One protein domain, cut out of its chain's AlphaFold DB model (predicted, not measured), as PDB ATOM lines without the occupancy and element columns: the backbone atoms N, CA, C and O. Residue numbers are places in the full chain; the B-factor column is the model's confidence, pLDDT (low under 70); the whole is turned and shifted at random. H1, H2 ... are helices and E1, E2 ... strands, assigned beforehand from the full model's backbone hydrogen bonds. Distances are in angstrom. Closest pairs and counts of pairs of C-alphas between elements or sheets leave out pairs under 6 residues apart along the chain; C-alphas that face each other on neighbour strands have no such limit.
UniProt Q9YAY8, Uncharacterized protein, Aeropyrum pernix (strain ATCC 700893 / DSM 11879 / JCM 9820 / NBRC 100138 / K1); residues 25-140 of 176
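What this domain is: This is residues 25 to 140 of the 176 residues of an uncharacterized protein of Aeropyrum pernix (strain ATCC 700893 / DSM 11879 / JCM 9820 / NBRC 100138 / K1) (UniProt Q9YAY8). A small antiparallel sheet of three strands, E1 E2 E3, lies at one end of an elongated body whose larger part is a bundle of three long helices side by side, H2, H3 and H4. H5 leads back from the sheet and packs on H4 with residues 125 to 129, and short H1 lies at the end of the body away from the sheet. The printed part has 116 residues, with named elements in the order H1 H2 H3 H4 E1 E2 E3 H5, and is mostly helix. It is compact, with a radius of gyration of the C-alphas of 14.9 A, and spans 48 by 28 by 24 A.

Where its parts are: E1 is residues 103 to 106, E2 residues 109 to 114, 15.8 A long, and E3 residues 117 to 122, 16.6 A. H4, residues 81 to 99, is 27.1 A long and ends at C-alpha 99 (33.541, 31.995, 66.100). H3, residues 55 to 76, is 31.9 A long, and H2, residues 34 to 53, is 29.0 A. H5, residues 124 to 139, is 22.2 A long and ends at C-alpha 139 (53.435, 6.310, 81.246). H1, residues 25 to 32, begins at C-alpha 25 (59.579, 13.569, 71.253).

How they stand to each other: The sheet is a meander, each strand the antiparallel neighbour of the one before, with edge strands E1 and E3. In the hairpin E1 and E2, N 104 and O 111 are 2.8 A apart, within hydrogen-bond range; in the hairpin E2 and E3, N 110 and O 121 are 2.8 A apart, also within range. H4 only grazes the sheet with residues 93 to 99, and H5 only grazes it with residues 124 to 127. H4 is the hub, touching three helices. H2, H3 and H4 form an up-and-down bundle, each helix running against the one before. H4 touches H2 at a shallow tilt of 26 degrees, the same way, the closest C-alphas being those of Ser 40 and Ala 83, 4.0 A apart. H4 touches H3 at a shallow tilt of 17 degrees, opposite ways, the closest C-alphas being those of Val 63 and Ala 88, 4.4 A apart. H4 touches H5 with residues 85 to 92 alone, the closest C-alphas being those of Val 89 and Val 125, 6.4 A apart; their tilt of 38 degrees is only just steep. H1 and H5 are near each other, while H2 and H5 are apart. Every O i to N i+4 pair is within hydrogen-bond range in H1, H2, H4 and H5; in H3, 16 of 18 are.

The domain as a whole: The farthest C-alphas, of Arg 30 and Gln 116, are 48.8 A apart. The printed part has no cut, and its links between elements are tight. Mean pLDDT of the printed part is 84.5; residues 27 to 28, 31 and 139 to 140 are under 70.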
ATOM      1  N   VAL A  25      59.743  13.923  72.671       70.19
ATOM      2  CA  VAL A  25      59.579  13.569  71.253       70.19
ATOM      3  C   VAL A  25      60.025  12.131  70.971       70.19
ATOM      4  O   VAL A  25      59.317  11.392  70.288       70.19
ATOM      5  N   GLU A  26      61.167  11.713  71.516       72.25
ATOM      6  CA  GLU A  26      61.707  10.359  71.354       72.25
ATOM      7  C   GLU A  26      60.804   9.335  72.062       72.25
ATOM      8  O   GLU A  26      60.498   8.275  71.507       72.25
ATOM      9  N   ALA A  27      60.295   9.686  73.249       68.62
ATOM     10  CA  ALA A  27      59.343   8.867  73.999       68.62
ATOM     11  C   ALA A  27      58.007   8.703  73.248       68.62
ATOM     12  O   ALA A  27      57.525   7.581  73.084       68.62
ATOM     13  N   ALA A  28      57.444   9.792  72.715       69.88
ATOM     14  CA  ALA A  28      56.210   9.759  71.928       69.88
ATOM     15  C   ALA A  28      56.376   8.961  70.624       69.88
ATOM     16  O   ALA A  28      55.520   8.143  70.277       69.88
ATOM     17  N   LYS A  29      57.508   9.137  69.929       76.75
ATOM     18  CA  LYS A  29      57.849   8.362  68.728       76.75
ATOM     19  C   LYS A  29      57.942   6.867  69.032       76.75
ATOM     20  O   LYS A  29      57.486   6.063  68.224       76.75
ATOM     21  N   ARG A  30      58.496   6.486  70.187       72.69
ATOM     22  CA  ARG A  30      58.605   5.083  70.613       72.69
ATOM     23  C   ARG A  30      57.260   4.486  71.034       72.69
ATOM     24  O   ARG A  30      57.016   3.316  70.753       72.69
ATOM     25  N   ALA A  31      56.400   5.275  71.677       69.38
ATOM     26  CA  ALA A  31      55.088   4.834  72.149       69.38
ATOM     27  C   ALA A  31      54.074   4.641  71.007       69.38
ATOM     28  O   ALA A  31      53.347   3.648  70.992       69.38
ATOM     29  N   TYR A  32      54.048   5.559  70.037       76.81
ATOM     30  CA  TYR A  32      53.007   5.590  69.002       76.81
ATOM     31  C   TYR A  32      53.496   5.254  67.595       76.81
ATOM     32  O   TYR A  32      52.702   4.837  66.755       76.81
ATOM     33  N   GLY A  33      54.797   5.379  67.335       85.31
ATOM     34  CA  GLY A  33      55.359   5.252  65.996       85.31
ATOM     35  C   GLY A  33      55.236   6.543  65.184       85.31
ATOM     36  O   GLY A  33      54.305   7.334  65.337       85.31
ATOM     37  N   LEU A  34      56.201   6.760  64.288       85.31
ATOM     38  CA  LEU A  34      56.274   7.968  63.460       85.31
ATOM     39  C   LEU A  34      55.062   8.114  62.523       85.31
ATOM     40  O   LEU A  34      54.565   9.218  62.329       85.31
ATOM     41  N   GLU A  35      54.567   7.003  61.976       88.50
ATOM     42  CA  GLU A  35      53.429   6.980  61.048       88.50
ATOM     43  C   GLU A  35      52.157   7.547  61.685       88.50
ATOM     44  O   GLU A  35      51.475   8.381  61.092       88.50
ATOM     45  N   VAL A  36      51.878   7.155  62.931       87.25
ATOM     46  CA  VAL A  36      50.719   7.632  63.694       87.25
ATOM     47  C   VAL A  36      50.847   9.118  64.004       87.25
ATOM     48  O   VAL A  36      49.858   9.842  63.918       87.25
ATOM     49  N   LEU A  37      52.049   9.600  64.329       87.81
ATOM     50  CA  LEU A  37      52.282  11.023  64.584       87.81
ATOM     51  C   LEU A  37      52.043  11.866  63.326       87.81
ATOM     52  O   LEU A  37      51.372  12.894  63.401       87.81
ATOM     53  N   ILE A  38      52.523  11.406  62.167       90.38
ATOM     54  CA  ILE A  38      52.280  12.070  60.878       90.38
ATOM     55  C   ILE A  38      50.782  12.061  60.549       90.38
ATOM     56  O   ILE A  38      50.221  13.104  60.211       90.38
ATOM     57  N   ALA A  39      50.114  10.914  60.703       90.38
ATOM     58  CA  ALA A  39      48.675  10.803  60.484       90.38
ATOM     59  C   ALA A  39      47.879  11.723  61.427       90.38
ATOM     60  O   ALA A  39      46.930  12.379  60.998       90.38
ATOM     61  N   SER A  40      48.291  11.831  62.690       90.69
ATOM     62  CA  SER A  40      47.668  12.709  63.690       90.69
ATOM     63  C   SER A  40      47.850  14.187  63.337       90.69
ATOM     64  O   SER A  40      46.891  14.955  63.374       90.69
ATOM     65  N   ALA A  41      49.049  14.595  62.915       92.38
ATOM     66  CA  ALA A  41      49.300  15.965  62.470       92.38
ATOM     67  C   ALA A  41      48.463  16.326  61.229       92.38
ATOM     68  O   ALA A  41      47.873  17.406  61.159       92.38
ATOM     69  N   TRP A  42      48.360  15.404  60.270       95.31
ATOM     70  CA  TRP A  42      47.582  15.616  59.051       95.31
ATOM     71  C   TRP A  42      46.071  15.688  59.317       95.31
ATOM     72  O   TRP A  42      45.387  16.587  58.826       95.31
ATOM     73  N   THR A  43      45.547  14.779  60.141       93.94
ATOM     74  CA  THR A  43      44.129  14.770  60.544       93.94
ATOM     75  C   THR A  43      43.755  16.006  61.355       93.94
ATOM     76  O   THR A  43      42.687  16.580  61.119       93.94
ATOM     77  N   MET A  44      44.641  16.477  62.236       95.06
ATOM     78  CA  MET A  44      44.477  17.753  62.933       95.06
ATOM     79  C   MET A  44      44.379  18.919  61.949       95.06
ATOM     80  O   MET A  44      43.466  19.732  62.064       95.06
ATOM     81  N   PHE A  45      45.279  18.990  60.965       95.31
ATOM     82  CA  PHE A  45      45.282  20.072  59.982       95.31
ATOM     83  C   PHE A  45      43.997  20.100  59.143       95.31
ATOM     84  O   PHE A  45      43.357  21.146  59.033       95.31
ATOM     85  N   ILE A  46      43.573  18.951  58.607       94.38
ATOM     86  CA  ILE A  46      42.324  18.854  57.835       94.38
ATOM     87  C   ILE A  46      41.130  19.277  58.691       94.38
ATOM     88  O   ILE A  46      40.297  20.066  58.246       94.38
ATOM     89  N   SER A  47      41.057  18.776  59.923       92.94
ATOM     90  CA  SER A  47      39.941  19.069  60.823       92.94
ATOM     91  C   SER A  47      39.921  20.535  61.241       92.94
ATOM     92  O   SER A  47      38.846  21.106  61.375       92.94
ATOM     93  N   LEU A  48      41.087  21.171  61.376       93.62
ATOM     94  CA  LEU A  48      41.205  22.607  61.621       93.62
ATOM     95  C   LEU A  48      40.641  23.425  60.469       93.62
ATOM     96  O   LEU A  48      39.823  24.312  60.702       93.62
ATOM     97  N   VAL A  49      41.029  23.109  59.234       93.69
ATOM     98  CA  VAL A  49      40.496  23.793  58.048       93.69
ATOM     99  C   VAL A  49      38.984  23.572  57.944       93.69
ATOM    100  O   VAL A  49      38.236  24.525  57.726       93.69
ATOM    101  N   ALA A  50      38.522  22.341  58.166       91.06
ATOM    102  CA  ALA A  50      37.101  22.012  58.162       91.06
ATOM    103  C   ALA A  50      36.327  22.756  59.263       91.06
ATOM    104  O   ALA A  50      35.252  23.279  58.994       91.06
ATOM    105  N   GLY A  51      36.872  22.851  60.476       88.94
ATOM    106  CA  GLY A  51      36.257  23.579  61.587       88.94
ATOM    107  C   GLY A  51      36.227  25.090  61.361       88.94
ATOM    108  O   GLY A  51      35.239  25.738  61.691       88.94
ATOM    109  N   ALA A  52      37.270  25.649  60.744       89.50
ATOM    110  CA  ALA A  52      37.337  27.074  60.437       89.50
ATOM    111  C   ALA A  52      36.335  27.490  59.346       89.50
ATOM    112  O   ALA A  52      35.736  28.564  59.437       89.50
ATOM    113  N   LEU A  53      36.147  26.639  58.328       91.19
ATOM    114  CA  LEU A  53      35.311  26.928  57.155       91.19
ATOM    115  C   LEU A  53      33.876  26.392  57.258       91.19
ATOM    116  O   LEU A  53      32.981  26.912  56.596       91.19
ATOM    117  N   GLY A  54      33.650  25.334  58.037       82.50
ATOM    118  CA  GLY A  54      32.427  24.528  57.987       82.50
ATOM    119  C   GLY A  54      31.232  25.078  58.762       82.50
ATOM    120  O   GLY A  54      30.148  24.507  58.678       82.50
ATOM    121  N   GLY A  55      31.385  26.164  59.516       82.81
ATOM    122  CA  GLY A  55      30.312  26.617  60.400       82.81
ATOM    123  C   GLY A  55      30.243  25.806  61.713       82.81
ATOM    124  O   GLY A  55      30.876  24.751  61.845       82.81
ATOM    125  N   PRO A  56      29.506  26.314  62.722       81.62
ATOM    126  CA  PRO A  56      29.587  25.788  64.086       81.62
ATOM    127  C   PRO A  56      28.984  24.388  64.169       81.62
ATOM    128  O   PRO A  56      29.438  23.548  64.941       81.62
ATOM    129  N   GLU A  57      28.008  24.113  63.307       85.94
ATOM    130  CA  GLU A  57      27.353  22.816  63.171       85.94
ATOM    131  C   GLU A  57      28.317  21.742  62.653       85.94
ATOM    132  O   GLU A  57      28.424  20.668  63.250       85.94
ATOM    133  N   ALA A  58      29.074  22.034  61.587       86.31
ATOM    134  CA  ALA A  58      30.036  21.085  61.034       86.31
ATOM    135  C   ALA A  58      31.197  20.845  62.001       86.31
ATOM    136  O   ALA A  58      31.584  19.696  62.220       86.31
ATOM    137  N   ALA A  59      31.717  21.901  62.631       88.69
ATOM    138  CA  ALA A  59      32.772  21.748  63.622       88.69
ATOM    139  C   ALA A  59      32.307  20.912  64.825       88.69
ATOM    140  O   ALA A  59      33.014  19.993  65.239       88.69
ATOM    141  N   SER A  60      31.095  21.160  65.335       88.12
ATOM    142  CA  SER A  60      30.502  20.376  66.425       88.12
ATOM    143  C   SER A  60      30.342  18.901  66.051       88.12
ATOM    144  O   SER A  60      30.609  18.022  66.875       88.12
ATOM    145  N   LEU A  61      29.947  18.603  64.808       91.75
ATOM    146  CA  LEU A  61      29.864  17.228  64.308       91.75
ATOM    147  C   LEU A  61      31.233  16.552  64.250       91.75
ATOM    148  O   LEU A  61      31.372  15.434  64.744       91.75
ATOM    149  N   VAL A  62      32.245  17.222  63.688       93.25
ATOM    150  CA  VAL A  62      33.602  16.665  63.598       93.25
ATOM    151  C   VAL A  62      34.170  16.420  64.992       93.25
ATOM    152  O   VAL A  62      34.685  15.331  65.240       93.25
ATOM    153  N   VAL A  63      34.023  17.371  65.919       92.56
ATOM    154  CA  VAL A  63      34.445  17.205  67.319       92.56
ATOM    155  C   VAL A  63      33.737  16.013  67.964       92.56
ATOM    156  O   VAL A  63      34.401  15.141  68.523       92.56
ATOM    157  N   SER A  64      32.410  15.931  67.847       92.69
ATOM    158  CA  SER A  64      31.618  14.866  68.480       92.69
ATOM    159  C   SER A  64      31.978  13.485  67.931       92.69
ATOM    160  O   SER A  64      32.236  12.560  68.701       92.69
ATOM    161  N   LEU A  65      32.053  13.344  66.604       94.62
ATOM    162  CA  LEU A  65      32.397  12.080  65.952       94.62
ATOM    163  C   LEU A  65      33.828  11.647  66.293       94.62
ATOM    164  O   LEU A  65      34.074  10.473  66.574       94.62
ATOM    165  N   SER A  66      34.757  12.601  66.316       94.12
ATOM    166  CA  SER A  66      36.156  12.362  66.676       94.12
ATOM    167  C   SER A  66      36.305  11.951  68.140       94.12
ATOM    168  O   SER A  66      37.113  11.079  68.456       94.12
ATOM    169  N   LEU A  67      35.498  12.517  69.041       93.25
ATOM    170  CA  LEU A  67      35.516  12.152  70.455       93.25
ATOM    171  C   LEU A  67      34.925  10.756  70.690       93.25
ATOM    172  O   LEU A  67      35.525   9.949  71.397       93.25
ATOM    173  N   VAL A  68      33.795  10.435  70.054       93.88
ATOM    174  CA  VAL A  68      33.201   9.087  70.106       93.88
ATOM    175  C   VAL A  68      34.175   8.049  69.552       93.88
ATOM    176  O   VAL A  68      34.386   7.005  70.169       93.88
ATOM    177  N   THR A  69      34.818   8.353  68.426       92.44
ATOM    178  CA  THR A  69      35.807   7.465  67.805       92.44
ATOM    179  C   THR A  69      37.048   7.311  68.689       92.44
ATOM    180  O   THR A  69      37.539   6.197  68.850       92.44
ATOM    181  N   TYR A  70      37.513   8.380  69.346       92.38
ATOM    182  CA  TYR A  70      38.606   8.309  70.320       92.38
ATOM    183  C   TYR A  70      38.257   7.394  71.501       92.38
ATOM    184  O   TYR A  70      39.067   6.543  71.872       92.38
ATOM    185  N   LEU A  71      37.054   7.524  72.070       90.81
ATOM    186  CA  LEU A  71      36.603   6.682  73.182       90.81
ATOM    187  C   LEU A  71      36.470   5.216  72.762       90.81
ATOM    188  O   LEU A  71      36.918   4.333  73.490       90.81
ATOM    189  N   ALA A  72      35.919   4.953  71.575       89.75
ATOM    190  CA  ALA A  72      35.827   3.605  71.029       89.75
ATOM    191  C   ALA A  72      37.223   2.994  70.820       89.75
ATOM    192  O   ALA A  72      37.499   1.905  71.317       89.75
ATOM    193  N   LEU A  73      38.135   3.711  70.157       89.62
ATOM    194  CA  LEU A  73      39.505   3.243  69.924       89.62
ATOM    195  C   LEU A  73      40.289   3.071  71.226       89.62
ATOM    196  O   LEU A  73      41.111   2.168  71.322       89.62
ATOM    197  N   SER A  74      39.995   3.856  72.261       85.00
ATOM    198  CA  SER A  74      40.627   3.697  73.576       85.00
ATOM    199  C   SER A  74      40.354   2.335  74.225       85.00
ATOM    200  O   SER A  74      41.135   1.926  75.081       85.00
ATOM    201  N   LEU A  75      39.298   1.624  73.812       85.00
ATOM    202  CA  LEU A  75      38.975   0.277  74.294       85.00
ATOM    203  C   LEU A  75      39.662  -0.840  73.494       85.00
ATOM    204  O   LEU A  75      39.856  -1.928  74.033       85.00
ATOM    205  N   PHE A  76      40.004  -0.595  72.224       80.94
ATOM    206  CA  PHE A  76      40.410  -1.652  71.287       80.94
ATOM    207  C   PHE A  76      41.812  -1.467  70.691       80.94
ATOM    208  O   PHE A  76      42.506  -2.456  70.486       80.94
ATOM    209  N   GLU A  77      42.237  -0.232  70.409       77.00
ATOM    210  CA  GLU A  77      43.474   0.070  69.679       77.00
ATOM    211  C   GLU A  77      44.089   1.397  70.157       77.00
ATOM    212  O   GLU A  77      43.702   2.497  69.745       77.00
ATOM    213  N   THR A  78      45.093   1.308  71.032       72.06
ATOM    214  CA  THR A  78      45.693   2.484  71.682       72.06
ATOM    215  C   THR A  78      46.578   3.312  70.759       72.06
ATOM    216  O   THR A  78      46.800   4.489  71.041       72.06
ATOM    217  N   ARG A  79      47.065   2.750  69.645       75.12
ATOM    218  CA  ARG A  79      47.925   3.490  68.712       75.12
ATOM    219  C   ARG A  79      47.142   4.507  67.890       75.12
ATOM    220  O   ARG A  79      47.577   5.641  67.750       75.12
ATOM    221  N   LEU A  80      45.969   4.136  67.381       77.69
ATOM    222  CA  LEU A  80      45.210   4.979  66.448       77.69
ATOM    223  C   LEU A  80      44.344   6.041  67.133       77.69
ATOM    224  O   LEU A  80      43.949   7.013  66.484       77.69
ATOM    225  N   ARG A  81      44.074   5.902  68.438       86.31
ATOM    226  CA  ARG A  81      43.214   6.843  69.178       86.31
ATOM    227  C   ARG A  81      43.705   8.294  69.078       86.31
ATOM    228  O   ARG A  81      42.891   9.209  69.016       86.31
ATOM    229  N   LEU A  82      45.020   8.501  68.983       86.19
ATOM    230  CA  LEU A  82      45.631   9.826  68.872       86.19
ATOM    231  C   LEU A  82      45.225  10.584  67.616       86.19
ATOM    232  O   LEU A  82      44.993  11.782  67.706       86.19
ATOM    233  N   ALA A  83      45.074   9.905  66.478       89.62
ATOM    234  CA  ALA A  83      44.645  10.563  65.248       89.62
ATOM    235  C   ALA A  83      43.208  11.089  65.378       89.62
ATOM    236  O   ALA A  83      42.898  12.202  64.962       89.62
ATOM    237  N   SER A  84      42.343  10.315  66.039       91.81
ATOM    238  CA  SER A  84      40.973  10.732  66.341       91.81
ATOM    239  C   SER A  84      40.939  11.908  67.318       91.81
ATOM    240  O   SER A  84      40.210  12.873  67.109       91.81
ATOM    241  N   LEU A  85      41.761  11.876  68.369       92.69
ATOM    242  CA  LEU A  85      41.865  12.996  69.301       92.69
ATOM    243  C   LEU A  85      42.411  14.254  68.609       92.69
ATOM    244  O   LEU A  85      41.880  15.344  68.800       92.69
ATOM    245  N   ALA A  86      43.421  14.102  67.754       92.31
ATOM    246  CA  ALA A  86      44.014  15.186  66.980       92.31
ATOM    247  C   ALA A  86      42.997  15.828  66.020       92.31
ATOM    248  O   ALA A  86      42.967  17.053  65.890       92.31
ATOM    249  N   ALA A  87      42.109  15.031  65.416       93.69
ATOM    250  CA  ALA A  87      40.989  15.536  64.627       93.69
ATOM    251  C   ALA A  87      40.014  16.381  65.470       93.69
ATOM    252  O   ALA A  87      39.665  17.495  65.069       93.69
ATOM    253  N   ALA A  88      39.639  15.910  66.667       94.12
ATOM    254  CA  ALA A  88      38.788  16.675  67.587       94.12
ATOM    255  C   ALA A  88      39.428  18.021  67.966       94.12
ATOM    256  O   ALA A  88      38.764  19.057  67.924       94.12
ATOM    257  N   VAL A  89      40.729  18.016  68.277       92.56
ATOM    258  CA  VAL A  89      41.495  19.232  68.592       92.56
ATOM    259  C   VAL A  89      41.521  20.188  67.415       92.56
ATOM    260  O   VAL A  89      41.226  21.367  67.587       92.56
ATOM    261  N   GLY A  90      41.847  19.692  66.221       91.56
ATOM    262  CA  GLY A  90      41.879  20.504  65.011       91.56
ATOM    263  C   GLY A  90      40.546  21.210  64.790       91.56
ATOM    264  O   GLY A  90      40.511  22.437  64.716       91.56
ATOM    265  N   ALA A  91      39.447  20.454  64.774       92.06
ATOM    266  CA  ALA A  91      38.109  21.004  64.578       92.06
ATOM    267  C   ALA A  91      37.716  22.020  65.654       92.06
ATOM    268  O   ALA A  91      37.174  23.073  65.320       92.06
ATOM    269  N   HIS A  92      38.029  21.745  66.923       90.94
ATOM    270  CA  HIS A  92      37.768  22.679  68.014       90.94
ATOM    271  C   HIS A  92      38.557  23.984  67.847       90.94
ATOM    272  O   HIS A  92      37.977  25.064  67.909       90.94
ATOM    273  N   VAL A  93      39.862  23.907  67.581       89.25
ATOM    274  CA  VAL A  93      40.708  25.095  67.380       89.25
ATOM    275  C   VAL A  93      40.245  25.899  66.165       89.25
ATOM    276  O   VAL A  93      40.148  27.122  66.246       89.25
ATOM    277  N   GLY A  94      39.909  25.223  65.063       88.25
ATOM    278  CA  GLY A  94      39.357  25.862  63.867       88.25
ATOM    279  C   GLY A  94      38.044  26.591  64.156       88.25
ATOM    280  O   GLY A  94      37.885  27.748  63.772       88.25
ATOM    281  N   ALA A  95      37.140  25.950  64.900       87.25
ATOM    282  CA  ALA A  95      35.897  26.564  65.351       87.25
ATOM    283  C   ALA A  95      36.158  27.777  66.241       87.25
ATOM    284  O   ALA A  95      35.573  28.834  66.031       87.25
ATOM    285  N   VAL A  96      37.058  27.651  67.218       86.38
ATOM    286  CA  VAL A  96      37.349  28.738  68.152       86.38
ATOM    287  C   VAL A  96      37.896  29.957  67.414       86.38
ATOM    288  O   VAL A  96      37.447  31.074  67.659       86.38
ATOM    289  N   ALA A  97      38.818  29.740  66.476       84.25
ATOM    290  CA  ALA A  97      39.386  30.803  65.653       84.25
ATOM    291  C   ALA A  97      38.354  31.466  64.721       84.25
ATOM    292  O   ALA A  97      38.537  32.618  64.338       84.25
ATOM    293  N   SER A  98      37.293  30.743  64.349       84.00
ATOM    294  CA  SER A  98      36.244  31.225  63.446       84.00
ATOM    295  C   SER A  98      35.105  31.942  64.183       84.00
ATOM    296  O   SER A  98      34.615  32.962  63.701       84.00
ATOM    297  N   TYR A  99      34.693  31.451  65.360       77.50
ATOM    298  CA  TYR A  99      33.541  31.995  66.100       77.50
ATOM    299  C   TYR A  99      33.885  33.112  67.063       77.50
ATOM    300  O   TYR A  99      33.108  34.057  67.203       77.50
ATOM    301  N   TYR A 100      35.009  32.999  67.761       77.62
ATOM    302  CA  TYR A 100      35.321  33.946  68.814       77.62
ATOM    303  C   TYR A 100      36.075  35.129  68.232       77.62
ATOM    304  O   TYR A 100      37.101  34.981  67.574       77.62
ATOM    305  N   SER A 101      35.587  36.330  68.533       75.25
ATOM    306  CA  SER A 101      36.228  37.565  68.067       75.25
ATOM    307  C   SER A 101      37.528  37.857  68.822       75.25
ATOM    308  O   SER A 101      38.449  38.463  68.281       75.25
ATOM    309  N   ASN A 102      37.595  37.450  70.093       79.44
ATOM    310  CA  ASN A 102      38.766  37.639  70.946       79.44
ATOM    311  C   ASN A 102      38.892  36.487  71.964       79.44
ATOM    312  O   ASN A 102      38.645  36.689  73.163       79.44
ATOM    313  N   PRO A 103      39.182  35.256  71.496       81.12
ATOM    314  CA  PRO A 103      39.324  34.106  72.371       81.12
ATOM    315  C   PRO A 103      40.645  34.182  73.131       81.12
ATOM    316  O   PRO A 103      41.716  34.331  72.544       81.12
ATOM    317  N   LEU A 104      40.578  34.000  74.445       81.62
ATOM    318  CA  LEU A 104      41.723  33.638  75.264       81.62
ATOM    319  C   LEU A 104      41.605  32.144  75.600       81.62
ATOM    320  O   LEU A 104      40.878  31.794  76.537       81.62
ATOM    321  N   PRO A 105      42.269  31.257  74.837       75.44
ATOM    322  CA  PRO A 105      42.326  29.846  75.179       75.44
ATOM    323  C   PRO A 105      43.214  29.669  76.417       75.44
ATOM    324  O   PRO A 105      44.408  29.971  76.396       75.44
ATOM    325  N   LEU A 106      42.618  29.207  77.508       79.31
ATOM    326  CA  LEU A 106      43.295  28.774  78.728       79.31
ATOM    327  C   LEU A 106      43.181  27.248  78.840       79.31
ATOM    328  O   LEU A 106      42.375  26.642  78.140       79.31
ATOM    329  N   PRO A 107      43.949  26.592  79.724       70.38
ATOM    330  CA  PRO A 107      43.712  25.186  80.025       70.38
ATOM    331  C   PRO A 107      42.263  24.967  80.490       70.38
ATOM    332  O   PRO A 107      41.818  25.612  81.439       70.38
ATOM    333  N   PHE A 108      41.550  24.052  79.822       77.44
ATOM    334  CA  PHE A 108      40.159  23.636  80.082       77.44
ATOM    335  C   PHE A 108      39.069  24.669  79.795       77.44
ATOM    336  O   PHE A 108      37.885  24.344  79.915       77.44
ATOM    337  N   ILE A 109      39.440  25.910  79.483       81.50
ATOM    338  CA  ILE A 109      38.508  27.024  79.407       81.50
ATOM    339  C   ILE A 109      38.844  27.896  78.205       81.50
ATOM    340  O   ILE A 109      39.966  28.371  78.051       81.50
ATOM    341  N   VAL A 110      37.832  28.213  77.408       80.06
ATOM    342  CA  VAL A 110      37.896  29.296  76.427       80.06
ATOM    343  C   VAL A 110      37.181  30.506  77.012       80.06
ATOM    344  O   VAL A 110      35.997  30.436  77.344       80.06
ATOM    345  N   VAL A 111      37.909  31.614  77.164       78.44
ATOM    346  CA  VAL A 111      37.326  32.884  77.609       78.44
ATOM    347  C   VAL A 111      37.138  33.793  76.404       78.44
ATOM    348  O   VAL A 111      38.114  34.196  75.778       78.44
ATOM    349  N   GLU A 112      35.898  34.160  76.104       80.94
ATOM    350  CA  GLU A 112      35.595  35.200  75.124       80.94
ATOM    351  C   GLU A 112      35.449  36.543  75.829       80.94
ATOM    352  O   GLU A 112      34.629  36.686  76.738       80.94
ATOM    353  N   ARG A 113      36.227  37.546  75.411       78.38
ATOM    354  CA  ARG A 113      36.104  38.915  75.928       78.38
ATOM    355  C   ARG A 113      35.324  39.782  74.946       78.38
ATOM    356  O   ARG A 113      35.833  40.117  73.879       78.38
ATOM    357  N   GLY A 114      34.116  40.177  75.339       76.38
ATOM    358  CA  GLY A 114      33.265  41.103  74.598       76.38
ATOM    359  C   GLY A 114      33.117  42.458  75.292       76.38
ATOM    360  O   GLY A 114      33.488  42.644  76.450       76.38
ATOM    361  N   SER A 115      32.517  43.418  74.586       71.94
ATOM    362  CA  SER A 115      32.227  44.759  75.120       71.94
ATOM    363  C   SER A 115      31.213  44.758  76.273       71.94
ATOM    364  O   SER A 115      31.168  45.715  77.039       71.94
ATOM    365  N   GLN A 116      30.417  43.692  76.411       76.81
ATOM    366  CA  GLN A 116      29.381  43.546  77.440       76.81
ATOM    367  C   GLN A 116      29.761  42.587  78.581       76.81
ATOM    368  O   GLN A 116      28.957  42.370  79.484       76.81
ATOM    369  N   GLY A 117      30.970  42.018  78.568       77.25
ATOM    370  CA  GLY A 117      31.422  41.069  79.586       77.25
ATOM    371  C   GLY A 117      32.299  39.955  79.019       77.25
ATOM    372  O   GLY A 117      32.633  39.948  77.835       77.25
ATOM    373  N   ALA A 118      32.682  39.017  79.885       81.94
ATOM    374  CA  ALA A 118      33.431  37.828  79.502       81.94
ATOM    375  C   ALA A 118      32.546  36.581  79.597       81.94
ATOM    376  O   ALA A 118      31.893  36.368  80.620       81.94
ATOM    377  N   ILE A 119      32.551  35.755  78.551       82.00
ATOM    378  CA  ILE A 119      31.920  34.431  78.551       82.00
ATOM    379  C   ILE A 119      33.015  33.401  78.823       82.00
ATOM    380  O   ILE A 119      34.086  33.453  78.223       82.00
ATOM    381  N   ILE A 120      32.753  32.487  79.756       82.19
ATOM    382  CA  ILE A 120      33.676  31.432  80.179       82.19
ATOM    383  C   ILE A 120      33.068  30.099  79.749       82.19
ATOM    384  O   ILE A 120      32.043  29.693  80.295       82.19
ATOM    385  N   ASN A 121      33.705  29.416  78.800       80.31
ATOM    386  CA  ASN A 121      33.262  28.114  78.303       80.31
ATOM    387  C   ASN A 121      34.235  27.022  78.734       80.31
ATOM    388  O   ASN A 121      35.414  27.082  78.399       80.31
ATOM    389  N   ILE A 122      33.737  26.017  79.459       80.12
ATOM    390  CA  ILE A 122      34.504  24.804  79.766       80.12
ATOM    391  C   ILE A 122      34.557  23.949  78.502       80.12
ATOM    392  O   ILE A 122      33.512  23.629  77.932       80.12
ATOM    393  N   ASP A 123      35.758  23.565  78.081       83.88
ATOM    394  CA  ASP A 123      35.962  22.782  76.867       83.88
ATOM    395  C   ASP A 123      36.388  21.342  77.177       83.88
ATOM    396  O   ASP A 123      37.472  21.064  77.698       83.88
ATOM    397  N   ILE A 124      35.517  20.405  76.803       83.12
ATOM    398  CA  ILE A 124      35.740  18.974  76.984       83.12
ATOM    399  C   ILE A 124      36.913  18.456  76.147       83.12
ATOM    400  O   ILE A 124      37.605  17.540  76.589       83.12
ATOM    401  N   VAL A 125      37.187  19.051  74.979       87.69
ATOM    402  CA  VAL A 125      38.304  18.629  74.122       87.69
ATOM    403  C   VAL A 125      39.627  18.917  74.827       87.69
ATOM    404  O   VAL A 125      40.457  18.017  74.957       87.69
ATOM    405  N   GLN A 126      39.797  20.121  75.375       87.62
ATOM    406  CA  GLN A 126      40.963  20.471  76.191       87.62
ATOM    407  C   GLN A 126      41.136  19.571  77.424       87.62
ATOM    408  O   GLN A 126      42.264  19.173  77.723       87.62
ATOM    409  N   ILE A 127      40.048  19.210  78.119       87.88
ATOM    410  CA  ILE A 127      40.103  18.283  79.267       87.88
ATOM    411  C   ILE A 127      40.650  16.914  78.844       87.88
ATOM    412  O   ILE A 127      41.547  16.371  79.496       87.88
ATOM    413  N   VAL A 128      40.139  16.359  77.744       89.12
ATOM    414  CA  VAL A 128      40.548  15.034  77.255       89.12
ATOM    415  C   VAL A 128      41.999  15.048  76.781       89.12
ATOM    416  O   VAL A 128      42.766  14.161  77.150       89.12
ATOM    417  N   VAL A 129      42.410  16.080  76.041       88.38
ATOM    418  CA  VAL A 129      43.804  16.242  75.595       88.38
ATOM    419  C   VAL A 129      44.759  16.315  76.772       88.38
ATOM    420  O   VAL A 129      45.781  15.635  76.777       88.38
ATOM    421  N   LEU A 130      44.432  17.113  77.785       86.00
ATOM    422  CA  LEU A 130      45.302  17.248  78.943       86.00
ATOM    423  C   LEU A 130      45.393  15.942  79.735       86.00
ATOM    424  O   LEU A 130      46.473  15.590  80.201       86.00
ATOM    425  N   THR A 131      44.294  15.193  79.828       85.56
ATOM    426  CA  THR A 131      44.296  13.857  80.434       85.56
ATOM    427  C   THR A 131      45.181  12.890  79.644       85.56
ATOM    428  O   THR A 131      45.955  12.147  80.241       85.56
ATOM    429  N   GLU A 132      45.137  12.926  78.309       86.06
ATOM    430  CA  GLU A 132      46.006  12.103  77.457       86.06
ATOM    431  C   GLU A 132      47.485  12.484  77.625       86.06
ATOM    432  O   GLU A 132      48.332  11.603  77.771       86.06
ATOM    433  N   ILE A 133      47.805  13.782  77.679       82.75
ATOM    434  CA  ILE A 133      49.171  14.268  77.923       82.75
ATOM    435  C   ILE A 133      49.650  13.844  79.313       82.75
ATOM    436  O   ILE A 133      50.761  13.341  79.445       82.75
ATOM    437  N   ALA A 134      48.824  14.001  80.349       84.06
ATOM    438  CA  ALA A 134      49.164  13.573  81.703       84.06
ATOM    439  C   ALA A 134      49.415  12.059  81.759       84.06
ATOM    440  O   ALA A 134      50.428  11.623  82.307       84.06
ATOM    441  N   ASN A 135      48.553  11.263  81.119       82.38
ATOM    442  CA  ASN A 135      48.744   9.821  80.992       82.38
ATOM    443  C   ASN A 135      50.052   9.488  80.274       82.38
ATOM    444  O   ASN A 135      50.751   8.567  80.692       82.38
ATOM    445  N   LEU A 136      50.412  10.244  79.239       75.44
ATOM    446  CA  LEU A 136      51.672  10.062  78.532       75.44
ATOM    447  C   LEU A 136      52.891  10.414  79.369       75.44
ATOM    448  O   LEU A 136      53.866   9.675  79.337       75.44
ATOM    449  N   MET A 137      52.831  11.496  80.138       74.69
ATOM    450  CA  MET A 137      53.922  11.905  81.024       74.69
ATOM    451  C   MET A 137      54.139  10.887  82.149       74.69
ATOM    452  O   MET A 137      55.278  10.592  82.493       74.69
ATOM    453  N   VAL A 138      53.061  10.307  82.685       76.31
ATOM    454  CA  VAL A 138      53.139   9.254  83.714       76.31
ATOM    455  C   VAL A 138      53.585   7.912  83.125       76.31
ATOM    456  O   VAL A 138      54.305   7.162  83.778       76.31
ATOM    457  N   SER A 139      53.163   7.600  81.897       65.75
ATOM    458  CA  SER A 139      53.435   6.310  81.246       65.75
ATOM    459  C   SER A 139      54.703   6.310  80.394       65.75
ATOM    460  O   SER A 139      55.050   5.264  79.844       65.75
ATOM    461  N   ALA A 140      55.377   7.456  80.240       56.97
ATOM    462  CA  ALA A 140      56.620   7.549  79.496       56.97
ATOM    463  C   ALA A 140      57.625   6.574  80.127       56.97
ATOM    464  O   ALA A 140      57.981   6.740  81.297       56.97
TER     465      ALA A 140